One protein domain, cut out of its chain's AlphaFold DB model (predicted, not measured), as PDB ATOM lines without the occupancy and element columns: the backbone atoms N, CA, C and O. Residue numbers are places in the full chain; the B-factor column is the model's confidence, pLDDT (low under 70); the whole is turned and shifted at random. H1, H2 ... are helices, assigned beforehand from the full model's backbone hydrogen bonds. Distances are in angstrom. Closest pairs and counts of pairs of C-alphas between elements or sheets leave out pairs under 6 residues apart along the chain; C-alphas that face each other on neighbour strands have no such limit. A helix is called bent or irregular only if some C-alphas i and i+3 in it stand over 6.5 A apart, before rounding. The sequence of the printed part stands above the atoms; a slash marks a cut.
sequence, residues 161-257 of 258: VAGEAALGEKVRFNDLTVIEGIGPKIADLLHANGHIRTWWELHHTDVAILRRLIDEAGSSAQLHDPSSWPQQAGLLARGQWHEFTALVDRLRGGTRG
ATOM      1  N   VAL A 161     195.665 325.280 347.608       96.12
ATOM      2  CA  VAL A 161     194.927 325.393 346.337       96.12
ATOM      3  C   VAL A 161     195.078 324.100 345.544       96.12
ATOM      4  O   VAL A 161     194.098 323.568 345.021       96.12
ATOM      5  N   ALA A 162     196.290 323.543 345.510       94.31
ATOM      6  CA  ALA A 162     196.521 322.216 344.951       94.31
ATOM      7  C   ALA A 162     195.771 321.123 345.737       94.31
ATOM      8  O   ALA A 162     195.265 320.176 345.134       94.31
ATOM      9  N   GLY A 163     195.660 321.272 347.062       93.44
ATOM     10  CA  GLY A 163     194.871 320.380 347.914       93.44
ATOM     11  C   GLY A 163     193.380 320.409 347.586       93.44
ATOM     12  O   GLY A 163     192.782 319.353 347.389       93.44
ATOM     13  N   GLU A 164     192.799 321.602 347.444       94.88
ATOM     14  CA  GLU A 164     191.399 321.777 347.039       94.88
ATOM     15  C   GLU A 164     191.126 321.171 345.657       94.88
ATOM     16  O   GLU A 164     190.128 320.475 345.474       94.88
ATOM     17  N   ALA A 165     192.040 321.349 344.700       94.94
ATOM     18  CA  ALA A 165     191.918 320.747 343.374       94.94
ATOM     19  C   ALA A 165     191.974 319.208 343.402       94.94
ATOM     20  O   ALA A 165     191.279 318.558 342.622       94.94
ATOM     21  N   ALA A 166     192.792 318.622 344.282       93.56
ATOM     22  CA  ALA A 166     192.949 317.172 344.393       93.56
ATOM     23  C   ALA A 166     191.793 316.498 345.150       93.56
ATOM     24  O   ALA A 166     191.368 315.409 344.766       93.56
ATOM     25  N   LEU A 167     191.289 317.133 346.214       91.94
ATOM     26  CA  LEU A 167     190.237 316.581 347.077       91.94
ATOM     27  C   LEU A 167     188.823 316.964 346.624       91.94
ATOM     28  O   LEU A 167     187.857 316.302 346.994       91.94
ATOM     29  N   GLY A 168     188.692 318.015 345.809       92.00
ATOM     30  CA  GLY A 168     187.404 318.532 345.349       92.00
ATOM     31  C   GLY A 168     186.639 319.334 346.409       92.00
ATOM     32  O   GLY A 168     185.471 319.656 346.199       92.00
ATOM     33  N   GLU A 169     187.276 319.663 347.535       92.00
ATOM     34  CA  GLU A 169     186.701 320.453 348.621       92.00
ATOM     35  C   GLU A 169     187.729 321.402 349.236       92.00
ATOM     36  O   GLU A 169     188.938 321.181 349.170       92.00
ATOM     37  N   LYS A 170     187.245 322.474 349.866       92.88
ATOM     38  CA  LYS A 170     188.117 323.474 350.475       92.88
ATOM     39  C   LYS A 170     188.832 322.902 351.698       92.88
ATOM     40  O   LYS A 170     188.203 322.617 352.715       92.88
ATOM     41  N   VAL A 171     190.158 322.858 351.630       94.19
ATOM     42  CA  VAL A 171     191.021 322.369 352.711       94.19
ATOM     43  C   VAL A 171     191.462 323.525 353.604       94.19
ATOM     44  O   VAL A 171     191.888 324.578 353.127       94.19
ATOM     45  N   ARG A 172     191.404 323.327 354.921       95.69
ATOM     46  CA  ARG A 172     192.018 324.230 355.899       95.69
ATOM     47  C   ARG A 172     193.327 323.621 356.395       95.69
ATOM     48  O   ARG A 172     193.370 322.439 356.728       95.69
ATOM     49  N   PHE A 173     194.383 324.431 356.466       96.38
ATOM     50  CA  PHE A 173     195.670 323.985 357.002       96.38
ATOM     51  C   PHE A 173     195.511 323.434 358.423       96.38
ATOM     52  O   PHE A 173     194.866 324.069 359.263       96.38
ATOM     53  N   ASN A 174     196.102 322.262 358.673       96.88
ATOM     54  CA  ASN A 174     196.034 321.534 359.943       96.88
ATOM     55  C   ASN A 174     194.625 321.127 360.402       96.88
ATOM     56  O   ASN A 174     194.422 320.804 361.570       96.88
ATOM     57  N   ASP A 175     193.650 321.083 359.497       97.25
ATOM     58  CA  ASP A 175     192.363 320.475 359.803       97.25
ATOM     59  C   ASP A 175     192.504 318.947 359.861       97.25
ATOM     60  O   ASP A 175     192.677 318.280 358.838       97.25
ATOM     61  N   LEU A 176     192.477 318.383 361.073       97.62
ATOM     62  CA  LEU A 176     192.615 316.938 361.278       97.62
ATOM     63  C   LEU A 176     191.420 316.157 360.718       97.62
ATOM     64  O   LEU A 176     191.552 314.963 360.471       97.62
ATOM     65  N   THR A 177     190.276 316.811 360.483       96.56
ATOM     66  CA  THR A 177     189.061 316.147 359.981       96.56
ATOM     67  C   THR A 177     189.153 315.728 358.513       96.56
ATOM     68  O   THR A 177     188.367 314.901 358.061       96.56
ATOM     69  N   VAL A 178     190.160 316.229 357.788       96.19
ATOM     70  CA  VAL A 178     190.506 315.791 356.425       96.19
ATOM     71  C   VAL A 178     191.015 314.342 356.412       96.19
ATOM     72  O   VAL A 178     190.916 313.658 355.397       96.19
ATOM     73  N   ILE A 179     191.566 313.852 357.526       96.88
ATOM     74  CA  ILE A 179     192.142 312.507 357.639       96.88
ATOM     75  C   ILE A 179     191.028 311.469 357.774       96.88
ATOM     76  O   ILE A 179     190.181 311.546 358.666       96.88
ATOM     77  N   GLU A 180     191.077 310.431 356.938       94.94
ATOM     78  CA  GLU A 180     190.103 309.347 356.972       94.94
ATOM     79  C   GLU A 180     190.140 308.633 358.329       94.94
ATOM     80  O   GLU A 180     191.173 308.107 358.756       94.94
ATOM     81  N   GLY A 181     188.981 308.595 358.991       92.38
ATOM     82  CA  GLY A 181     188.802 308.016 360.322       92.38
ATOM     83  C   GLY A 181     188.827 309.031 361.469       92.38
ATOM     84  O   GLY A 181     188.419 308.666 362.575       92.38
ATOM     85  N   ILE A 182     189.211 310.289 361.220       94.81
ATOM     86  CA  ILE A 182     189.159 311.379 362.205       94.81
ATOM     87  C   ILE A 182     187.919 312.242 361.951       94.81
ATOM     88  O   ILE A 182     187.894 313.109 361.087       94.81
ATOM     89  N   GLY A 183     186.869 312.024 362.742       92.88
ATOM     90  CA  GLY A 183     185.716 312.931 362.783       92.88
ATOM     91  C   GLY A 183     185.926 314.111 363.748       92.88
ATOM     92  O   GLY A 183     186.869 314.083 364.542       92.88
ATOM     93  N   PRO A 184     185.006 315.098 363.786       93.94
ATOM     94  CA  PRO A 184     185.119 316.279 364.654       93.94
ATOM     95  C   PRO A 184     185.366 315.949 366.131       93.94
ATOM     96  O   PRO A 184     186.229 316.542 366.762       93.94
ATOM     97  N   LYS A 185     184.690 314.923 366.665       91.69
ATOM     98  CA  LYS A 185     184.874 314.484 368.060       91.69
ATOM     99  C   LYS A 185     186.281 313.955 368.344       91.69
ATOM    100  O   LYS A 185     186.806 314.175 369.428       91.69
ATOM    101  N   ILE A 186     186.865 313.227 367.391       93.56
ATOM    102  CA  ILE A 186     188.224 312.699 367.526       93.56
ATOM    103  C   ILE A 186     189.230 313.837 367.371       93.56
ATOM    104  O   ILE A 186     190.164 313.910 368.158       93.56
ATOM    105  N   ALA A 187     189.023 314.755 366.424       95.62
ATOM    106  CA  ALA A 187     189.862 315.944 366.299       95.62
ATOM    107  C   ALA A 187     189.869 316.766 367.602       95.62
ATOM    108  O   ALA A 187     190.938 317.069 368.127       95.62
ATOM    109  N   ASP A 188     188.695 317.027 368.186       94.00
ATOM    110  CA  ASP A 188     188.568 317.732 369.466       94.00
ATOM    111  C   ASP A 188     189.286 316.995 370.609       94.00
ATOM    112  O   ASP A 188     189.986 317.617 371.409       94.00
ATOM    113  N   LEU A 189     189.166 315.667 370.665       93.69
ATOM    114  CA  LEU A 189     189.869 314.819 371.631       93.69
ATOM    115  C   LEU A 189     191.391 314.929 371.476       93.69
ATOM    116  O   LEU A 189     192.093 315.142 372.466       93.69
ATOM    117  N   LEU A 190     191.908 314.817 370.250       95.12
ATOM    118  CA  LEU A 190     193.343 314.925 369.967       95.12
ATOM    119  C   LEU A 190     193.878 316.316 370.333       95.12
ATOM    120  O   LEU A 190     194.960 316.425 370.912       95.12
ATOM    121  N   HIS A 191     193.093 317.367 370.088       94.81
ATOM    122  CA  HIS A 191     193.439 318.738 370.460       94.81
ATOM    123  C   HIS A 191     193.467 318.944 371.983       94.81
ATOM    124  O   HIS A 191     194.376 319.601 372.502       94.81
ATOM    125  N   ALA A 192     192.457 318.430 372.691       92.12
ATOM    126  CA  ALA A 192     192.260 318.671 374.117       92.12
ATOM    127  C   ALA A 192     193.183 317.818 374.995       92.12
ATOM    128  O   ALA A 192     193.805 318.354 375.911       92.12
ATOM    129  N   ASN A 193     193.292 316.523 374.690       89.25
ATOM    130  CA  ASN A 193     193.970 315.546 375.544       89.25
ATOM    131  C   ASN A 193     195.354 315.165 375.012       89.25
ATOM    132  O   ASN A 193     196.255 314.892 375.795       89.25
ATOM    133  N   GLY A 194     195.523 315.140 373.687       86.81
ATOM    134  CA  GLY A 194     196.811 314.839 373.056       86.81
ATOM    135  C   GLY A 194     197.679 316.072 372.809       86.81
ATOM    136  O   GLY A 194     198.859 315.929 372.519       86.81
ATOM    137  N   HIS A 195     197.098 317.276 372.882       91.69
ATOM    138  CA  HIS A 195     197.726 318.526 372.438       91.69
ATOM    139  C   HIS A 195     198.243 318.483 370.987       91.69
ATOM    140  O   HIS A 195     199.095 319.282 370.609       91.69
ATOM    141  N   ILE A 196     197.685 317.592 370.163       95.88
ATOM    142  CA  ILE A 196     198.038 317.418 368.752       95.88
ATOM    143  C   ILE A 196     197.154 318.360 367.952       95.88
ATOM    144  O   ILE A 196     195.950 318.154 367.907       95.88
ATOM    145  N   ARG A 197     197.716 319.404 367.349       95.69
ATOM    146  CA  ARG A 197     196.966 320.452 366.631       95.69
ATOM    147  C   ARG A 197     197.352 320.569 365.167       95.69
ATOM    148  O   ARG A 197     196.700 321.298 364.426       95.69
ATOM    149  N   THR A 198     198.424 319.902 364.758       97.56
ATOM    150  CA  THR A 198     198.951 319.974 363.397       97.56
ATOM    151  C   THR A 198     199.052 318.601 362.754       97.56
ATOM    152  O   THR A 198     199.204 317.578 363.427       97.56
ATOM    153  N   TRP A 199     199.030 318.575 361.421       98.38
ATOM    154  CA  TRP A 199     199.300 317.352 360.667       98.38
ATOM    155  C   TRP A 199     200.708 316.811 360.963       98.38
ATOM    156  O   TRP A 199     200.916 315.601 361.001       98.38
ATOM    157  N   TRP A 200     201.676 317.693 361.222       97.69
ATOM    158  CA  TRP A 200     203.050 317.289 361.512       97.69
ATOM    159  C   TRP A 200     203.224 316.677 362.906       97.69
ATOM    160  O   TRP A 200     203.926 315.676 363.044       97.69
ATOM    161  N   GLU A 201     202.549 317.215 363.921       96.88
ATOM    162  CA  GLU A 201     202.501 316.609 365.260       96.88
ATOM    163  C   GLU A 201     201.820 315.240 365.214       96.88
ATOM    164  O   GLU A 201     202.354 314.269 365.747       96.88
ATOM    165  N   LEU A 202     200.687 315.128 364.510       97.69
ATOM    166  CA  LEU A 202     199.985 313.854 364.364       97.69
ATOM    167  C   LEU A 202     200.847 312.814 363.633       97.69
ATOM    168  O   LEU A 202     200.865 311.650 364.021       97.69
ATOM    169  N   HIS A 203     201.611 313.236 362.621       97.62
ATOM    170  CA  HIS A 203     202.567 312.379 361.916       97.62
ATOM    171  C   HIS A 203     203.653 311.802 362.837       97.62
ATOM    172  O   HIS A 203     204.085 310.669 362.635       97.62
ATOM    173  N   HIS A 204     204.075 312.566 363.846       94.56
ATOM    174  CA  HIS A 204     205.099 312.169 364.817       94.56
ATOM    175  C   HIS A 204     204.537 311.499 366.069       94.56
ATOM    176  O   HIS A 204     205.309 311.142 366.958       94.56
ATOM    177  N   THR A 205     203.217 311.347 366.159       94.31
ATOM    178  CA  THR A 205     202.587 310.699 367.303       94.31
ATOM    179  C   THR A 205     202.522 309.195 367.072       94.31
ATOM    180  O   THR A 205     201.984 308.729 366.067       94.31
ATOM    181  N   ASP A 206     203.025 308.422 368.034       92.38
ATOM    182  CA  ASP A 206     202.963 306.966 367.969       92.38
ATOM    183  C   ASP A 206     201.518 306.458 368.013       92.38
ATOM    184  O   ASP A 206     200.696 306.890 368.825       92.38
ATOM    185  N   VAL A 207     201.224 305.444 367.196       95.12
ATOM    186  CA  VAL A 207     199.896 304.805 367.135       95.12
ATOM    187  C   VAL A 207     199.460 304.275 368.506       95.12
ATOM    188  O   VAL A 207     198.279 304.329 368.843       95.12
ATOM    189  N   ALA A 208     200.403 303.807 369.330       92.31
ATOM    190  CA  ALA A 208     200.120 303.354 370.690       92.31
ATOM    191  C   ALA A 208     199.619 304.492 371.600       92.31
ATOM    192  O   ALA A 208     198.720 304.267 372.410       92.31
ATOM    193  N   ILE A 209     200.158 305.706 371.449       92.00
ATOM    194  CA  ILE A 209     199.704 306.895 372.186       92.00
ATOM    195  C   ILE A 209     198.307 307.287 371.707       92.00
ATOM    196  O   ILE A 209     197.408 307.463 372.525       92.00
ATOM    197  N   LEU A 210     198.093 307.336 370.386       94.38
ATOM    198  CA  LEU A 210     196.777 307.626 369.806       94.38
ATOM    199  C   LEU A 210     195.712 306.635 370.291       94.38
ATOM    200  O   LEU A 210     194.621 307.043 370.677       94.38
ATOM    201  N   ARG A 211     196.042 305.338 370.327       93.62
ATOM    202  CA  ARG A 211     195.148 304.293 370.838       93.62
ATOM    203  C   ARG A 211     194.785 304.529 372.304       93.62
ATOM    204  O   ARG A 211     193.605 304.503 372.626       93.62
ATOM    205  N   ARG A 212     195.765 304.827 373.166       91.75
ATOM    206  CA  ARG A 212     195.511 305.132 374.587       91.75
ATOM    207  C   ARG A 212     194.597 306.344 374.764       91.75
ATOM    208  O   ARG A 212     193.626 306.250 375.504       91.75
ATOM    209  N   LEU A 213     194.851 307.438 374.041       91.75
ATOM    210  CA  LEU A 213     194.017 308.648 374.092       91.75
ATOM    211  C   LEU A 213     192.556 308.363 373.711       91.75
ATOM    212  O   LEU A 213     191.630 308.895 374.321       91.75
ATOM    213  N   ILE A 214     192.354 307.518 372.700       90.06
ATOM    214  CA  ILE A 214     191.029 307.078 372.255       90.06
ATOM    215  C   ILE A 214     190.358 306.207 373.323       90.06
ATOM    216  O   ILE A 214     189.188 306.423 373.641       90.06
ATOM    217  N   ASP A 215     191.086 305.241 373.883       88.81
ATOM    218  CA  ASP A 215     190.556 304.301 374.874       88.81
ATOM    219  C   ASP A 215     190.143 305.017 376.171       88.81
ATOM    220  O   ASP A 215     189.104 304.697 376.753       88.81
ATOM    221  N   GLU A 216     190.906 306.032 376.585       87.38
ATOM    222  CA  GLU A 216     190.621 306.873 377.754       87.38
ATOM    223  C   GLU A 216     189.375 307.757 377.574       87.38
ATOM    224  O   GLU A 216     188.707 308.091 378.555       87.38
ATOM    225  N   ALA A 217     189.010 308.104 376.337       82.06
ATOM    226  CA  ALA A 217     187.823 308.910 376.046       82.06
ATOM    227  C   ALA A 217     186.502 308.117 376.053       82.06
ATOM    228  O   ALA A 217     185.420 308.710 375.987       82.06
ATOM    229  N   GLY A 218     186.566 306.786 376.160       76.94
ATOM    230  CA  GLY A 218     185.412 305.911 376.358       76.94
ATOM    231  C   GLY A 218     184.854 305.246 375.093       76.94
ATOM    232  O   GLY A 218     185.358 305.382 373.978       76.94
ATOM    233  N   SER A 219     183.765 304.490 375.274       66.56
ATOM    234  CA  SER A 219     183.293 303.448 374.344       66.56
ATOM    235  C   SER A 219     182.943 303.935 372.934       66.56
ATOM    236  O   SER A 219     183.046 303.175 371.978       66.56
ATOM    237  N   SER A 220     182.534 305.199 372.777       69.19
ATOM    238  CA  SER A 220     182.187 305.757 371.460       69.19
ATOM    239  C   SER A 220     183.409 306.001 370.571       69.19
ATOM    240  O   SER A 220     183.238 306.097 369.359       69.19
ATOM    241  N   ALA A 221     184.605 306.143 371.148       66.31
ATOM    242  CA  ALA A 221     185.835 306.409 370.407       66.31
ATOM    243  C   ALA A 221     186.595 305.109 370.062       66.31
ATOM    244  O   ALA A 221     187.310 305.063 369.066       66.31
ATOM    245  N   GLN A 222     186.376 304.024 370.813       66.69
ATOM    246  CA  GLN A 222     187.091 302.743 370.674       66.69
ATOM    247  C   GLN A 222     186.949 302.056 369.305       66.69
ATOM    248  O   GLN A 222     187.811 301.269 368.925       66.69
ATOM    249  N   LEU A 223     185.889 302.355 368.550       74.38
ATOM    250  CA  LEU A 223     185.670 301.790 367.212       74.38
ATOM    251  C   LEU A 223     186.598 302.386 366.138       74.38
ATOM    252  O   LEU A 223     186.658 301.861 365.029       74.38
ATOM    253  N   HIS A 224     187.313 303.473 366.443       83.62
ATOM    254  CA  HIS A 224     188.237 304.109 365.510       83.62
ATOM    255  C   HIS A 224     189.594 303.394 365.495       83.62
ATOM    256  O   HIS A 224     190.123 303.012 366.540       83.62
ATOM    257  N   ASP A 225     190.185 303.237 364.308       89.38
ATOM    258  CA  ASP A 225     191.544 302.716 364.156       89.38
ATOM    259  C   ASP A 225     192.531 303.834 363.770       89.38
ATOM    260  O   ASP A 225     192.461 304.334 362.645       89.38
ATOM    261  N   PRO A 226     193.464 304.223 364.665       95.00
ATOM    262  CA  PRO A 226     194.446 305.259 364.391       95.00
ATOM    263  C   PRO A 226     195.650 304.771 363.579       95.00
ATOM    264  O   PRO A 226     196.541 305.571 363.296       95.00
ATOM    265  N   SER A 227     195.713 303.488 363.202       94.56
ATOM    266  CA  SER A 227     196.880 302.868 362.553       94.56
ATOM    267  C   SER A 227     197.397 303.621 361.320       94.56
ATOM    268  O   SER A 227     198.604 303.676 361.089       94.56
ATOM    269  N   SER A 228     196.499 304.240 360.550       96.31
ATOM    270  CA  SER A 228     196.838 304.969 359.323       96.31
ATOM    271  C   SER A 228     196.951 306.487 359.498       96.31
ATOM    272  O   SER A 228     197.448 307.163 358.593       96.31
ATOM    273  N   TRP A 229     196.518 307.048 360.633       97.69
ATOM    274  CA  TRP A 229     196.432 308.502 360.807       97.69
ATOM    275  C   TRP A 229     197.791 309.202 360.729       97.69
ATOM    276  O   TRP A 229     197.879 310.190 359.998       97.69
ATOM    277  N   PRO A 230     198.875 308.703 361.365       98.06
ATOM    278  CA  PRO A 230     200.183 309.346 361.249       98.06
ATOM    279  C   PRO A 230     200.707 309.368 359.810       98.06
ATOM    280  O   PRO A 230     201.333 310.339 359.381       98.06
ATOM    281  N   GLN A 231     200.440 308.314 359.031       98.00
ATOM    282  CA  GLN A 231     200.858 308.254 357.631       98.00
ATOM    283  C   GLN A 231     200.094 309.279 356.787       98.00
ATOM    284  O   GLN A 231     200.711 310.046 356.049       98.00
ATOM    285  N   GLN A 232     198.767 309.308 356.926       98.25
ATOM    286  CA  GLN A 232     197.899 310.271 356.255       98.25
ATOM    287  C   GLN A 232     198.300 311.718 356.584       98.25
ATOM    288  O   GLN A 232     198.513 312.522 355.677       98.25
ATOM    289  N   ALA A 233     198.498 312.026 357.867       98.38
ATOM    290  CA  ALA A 233     198.912 313.344 358.335       98.38
ATOM    291  C   ALA A 233     200.276 313.767 357.764       98.38
ATOM    292  O   ALA A 233     200.452 314.910 357.349       98.38
ATOM    293  N   GLY A 234     201.226 312.833 357.655       97.88
ATOM    294  CA  GLY A 234     202.522 313.100 357.034       97.88
ATOM    295  C   GLY A 234     202.415 313.503 355.560       97.88
ATOM    296  O   GLY A 234     203.135 314.401 355.125       97.88
ATOM    297  N   LEU A 235     201.517 312.867 354.796       98.19
ATOM    298  CA  LEU A 235     201.274 313.218 353.391       98.19
ATOM    299  C   LEU A 235     200.646 314.611 353.266       98.19
ATOM    300  O   LEU A 235     201.106 315.409 352.450       98.19
ATOM    301  N   LEU A 236     199.656 314.924 354.110       97.94
ATOM    302  CA  LEU A 236     199.020 316.246 354.156       97.94
ATOM    303  C   LEU A 236     200.028 317.341 354.527       97.94
ATOM    304  O   LEU A 236     200.139 318.339 353.819       97.94
ATOM    305  N   ALA A 237     200.828 317.128 355.577       97.88
ATOM    306  CA  ALA A 237     201.855 318.072 356.021       97.88
ATOM    307  C   ALA A 237     202.881 318.387 354.921       97.88
ATOM    308  O   ALA A 237     203.349 319.515 354.825       97.88
ATOM    309  N   ARG A 238     203.215 317.407 354.074       97.56
ATOM    310  CA  ARG A 238     204.154 317.573 352.951       97.56
ATOM    311  C   ARG A 238     203.495 318.040 351.648       97.56
ATOM    312  O   ARG A 238     204.194 318.168 350.647       97.56
ATOM    313  N   GLY A 239     202.179 318.260 351.626       97.25
ATOM    314  CA  GLY A 239     201.443 318.655 350.419       97.25
ATOM    315  C   GLY A 239     201.368 317.561 349.349       97.25
ATOM    316  O   GLY A 239     201.181 317.848 348.168       97.25
ATOM    317  N   GLN A 240     201.522 316.292 349.733       97.94
ATOM    318  CA  GLN A 240     201.465 315.141 348.825       97.94
ATOM    319  C   GLN A 240     200.006 314.720 348.572       97.94
ATOM    320  O   GLN A 240     199.600 313.592 348.854       97.94
ATOM    321  N   TRP A 241     199.198 315.639 348.037       97.00
ATOM    322  CA  TRP A 241     197.736 315.508 347.931       97.00
ATOM    323  C   TRP A 241     197.265 314.294 347.114       97.00
ATOM    324  O   TRP A 241     196.315 313.606 347.491       97.00
ATOM    325  N   HIS A 242     197.958 313.982 346.016       96.00
ATOM    326  CA  HIS A 242     197.635 312.827 345.170       96.00
ATOM    327  C   HIS A 242     197.948 311.497 345.867       96.00
ATOM    328  O   HIS A 242     197.159 310.556 345.795       96.00
ATOM    329  N   GLU A 243     199.081 311.417 346.571       97.25
ATOM    330  CA  GLU A 243     199.449 310.227 347.346       97.25
ATOM    331  C   GLU A 243     198.491 310.008 348.517       97.25
ATOM    332  O   GLU A 243     198.106 308.870 348.787       97.25
ATOM    333  N   PHE A 244     198.078 311.097 349.178       97.62
ATOM    334  CA  PHE A 244     197.060 311.070 350.223       97.62
ATOM    335  C   PHE A 244     195.740 310.506 349.688       97.62
ATOM    336  O   PHE A 244     195.222 309.540 350.244       97.62
ATOM    337  N   THR A 245     195.251 311.029 348.562       95.69
ATOM    338  CA  THR A 245     194.002 310.564 347.936       95.69
ATOM    339  C   THR A 245     194.084 309.080 347.572       95.69
ATOM    340  O   THR A 245     193.232 308.289 347.968       95.69
ATOM    341  N   ALA A 246     195.177 308.663 346.925       95.69
ATOM    342  CA  ALA A 246     195.396 307.262 346.576       95.69
ATOM    343  C   ALA A 246     195.489 306.343 347.809       95.69
ATOM    344  O   ALA A 246     195.108 305.173 347.739       95.69
ATOM    345  N   LEU A 247     196.024 306.832 348.933       95.38
ATOM    346  CA  LEU A 247     196.042 306.095 350.195       95.38
ATOM    347  C   LEU A 247     194.628 305.938 350.763       95.38
ATOM    348  O   LEU A 247     194.245 304.817 351.097       95.38
ATOM    349  N   VAL A 248     193.854 307.021 350.831       94.50
ATOM    350  CA  VAL A 248     192.469 307.005 351.323       94.50
ATOM    351  C   VAL A 248     191.596 306.068 350.484       94.50
ATOM    352  O   VAL A 248     190.860 305.256 351.046       94.50
ATOM    353  N   ASP A 249     191.732 306.090 349.156       93.81
ATOM    354  CA  ASP A 249     190.998 305.189 348.259       93.81
ATOM    355  C   ASP A 249     191.302 303.713 348.540       93.81
ATOM    356  O   ASP A 249     190.389 302.882 348.591       93.81
ATOM    357  N   ARG A 250     192.575 303.373 348.789       93.00
ATOM    358  CA  ARG A 250     192.967 302.009 349.177       93.00
ATOM    359  C   ARG A 250     192.385 301.604 350.526       93.00
ATOM    360  O   ARG A 250     191.911 300.477 350.648       93.00
ATOM    361  N   LEU A 251     192.407 302.497 351.517       90.25
ATOM    362  CA  LEU A 251     191.847 302.228 352.846       90.25
ATOM    363  C   LEU A 251     190.339 301.957 352.745       90.25
ATOM    364  O   LEU A 251     189.879 300.896 353.161       90.25
ATOM    365  N   ARG A 252     189.590 302.836 352.070       86.94
ATOM    366  CA  ARG A 252     188.143 302.676 351.838       86.94
ATOM    367  C   ARG A 252     187.800 301.436 351.010       86.94
ATOM    368  O   ARG A 252     186.746 300.834 351.221       86.94
ATOM    369  N   GLY A 253     188.654 301.072 350.053       78.88
ATOM    370  CA  GLY A 253     188.510 299.861 349.245       78.88
ATOM    371  C   GLY A 253     188.756 298.575 350.041       78.88
ATOM    372  O   GLY A 253     188.027 297.604 349.863       78.88
ATOM    373  N   GLY A 254     189.732 298.582 350.955       65.56
ATOM    374  CA  GLY A 254     190.057 297.445 351.821       65.56
ATOM    375  C   GLY A 254     189.030 297.190 352.929       65.56
ATOM    376  O   GLY A 254     188.753 296.036 353.244       65.56
ATOM    377  N   THR A 255     188.412 298.238 353.484       58.12
ATOM    378  CA  THR A 255     187.416 298.117 354.568       58.12
ATOM    379  C   THR A 255     186.081 297.515 354.113       58.12
ATOM    380  O   THR A 255     185.360 296.962 354.931       58.12
ATOM    381  N   ARG A 256     185.730 297.578 352.818       52.44
ATOM    382  CA  ARG A 256     184.486 296.967 352.290       52.44
ATOM    383  C   ARG A 256     184.598 295.465 352.004       52.44
ATOM    384  O   ARG A 256     183.598 294.855 351.638       52.44
ATOM    385  N   GLY A 257     185.802 294.897 352.091       47.91
ATOM    386  CA  GLY A 257     186.086 293.501 351.747       47.91
ATOM    387  C   GLY A 257     186.267 292.556 352.940       47.91
ATOM    388  O   GLY A 257     186.622 291.402 352.704       47.91
TER     389      GLY A 257
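This is residues 161 to 257 of the 258 residues of an uncharacterized protein of Acidimicrobiaceae bacterium (UniProt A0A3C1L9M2). The irregular helix H5 lies in the middle, with the short helix H3 packed on it and the longer H6 folding back from it as a helical hairpin. H1 lies beside the beginning of H6, while past the other end of H5 the helices H4 and H2 cross, and the long unnamed stretch 168 to 183 winds from H1 to H2 past the middle of the domain. The printed part has 97 residues with six named helices, H1 to H6 in order along it, and no named strand: its class is all helix. It is compact, with a radius of gyration of the C-alphas of 13.0 A, and spans 37 by 33 by 20 A.

Find C-alpha 161 at (194.927, 325.393, 346.337); from there H1 runs to residue 167, 10.0 A. Look next at H2, residues 184 to 193, 14.1 A long, and H3, residues 199 to 203, 6.1 A long. H4 holds residues 207 to 216 and measures 14.3 A. H5 begins at C-alpha 226, at (194.446, 305.259, 364.391), and runs 17.0 A to residue 237; it is irregular, with C-alphas 227 and 230 7.4 A apart. H6, residues 241 to 255, runs 21.3 A and ends at C-alpha 255, at (187.416, 298.117, 354.568).

Begin at H5, the hub, which touches H3, H4 and H6. Its closest C-alphas to H3 are those of Pro 230 and His 203, 3.9 A apart. H5 and H6 form a hairpin at a shallow tilt of 17 degrees, opposite ways; the C-alphas of Leu 235 and Phe 244 come closest, at 5.7 A. H6 touches H1 with residues 241 to 245 alone, at a shallow tilt of 18 degrees, the same way; the closest C-alphas, of Trp 241 and Gly 163, are 5.7 A apart. With residues 226 to 230 alone H5 touches H4, at a steep tilt of 61 degrees, opposite ways; the C-alphas of Ser 227 and Val 207 come closest, at 5.8 A. H4 touches H2, about perpendicular at 83 degrees, closest at the C-alphas of Leu 213 and Asn 193, 7.0 A. Among the pairs that stay apart are H1 and H5, and H2 and H6. Each O i to N i+4 pair is within hydrogen-bond range in H1, H2, H3, H4 and H6; in H5 it is 6 of 8.

The two C-alphas farthest apart are those of Val 161 and Ser 219, 37.4 A. The printed part has no cut. The link from H1 to H2 is long, with 16 residues. The mean pLDDT of the printed part is 91.1; look for values under 70 at residues 219 to 222 and 254 to 257.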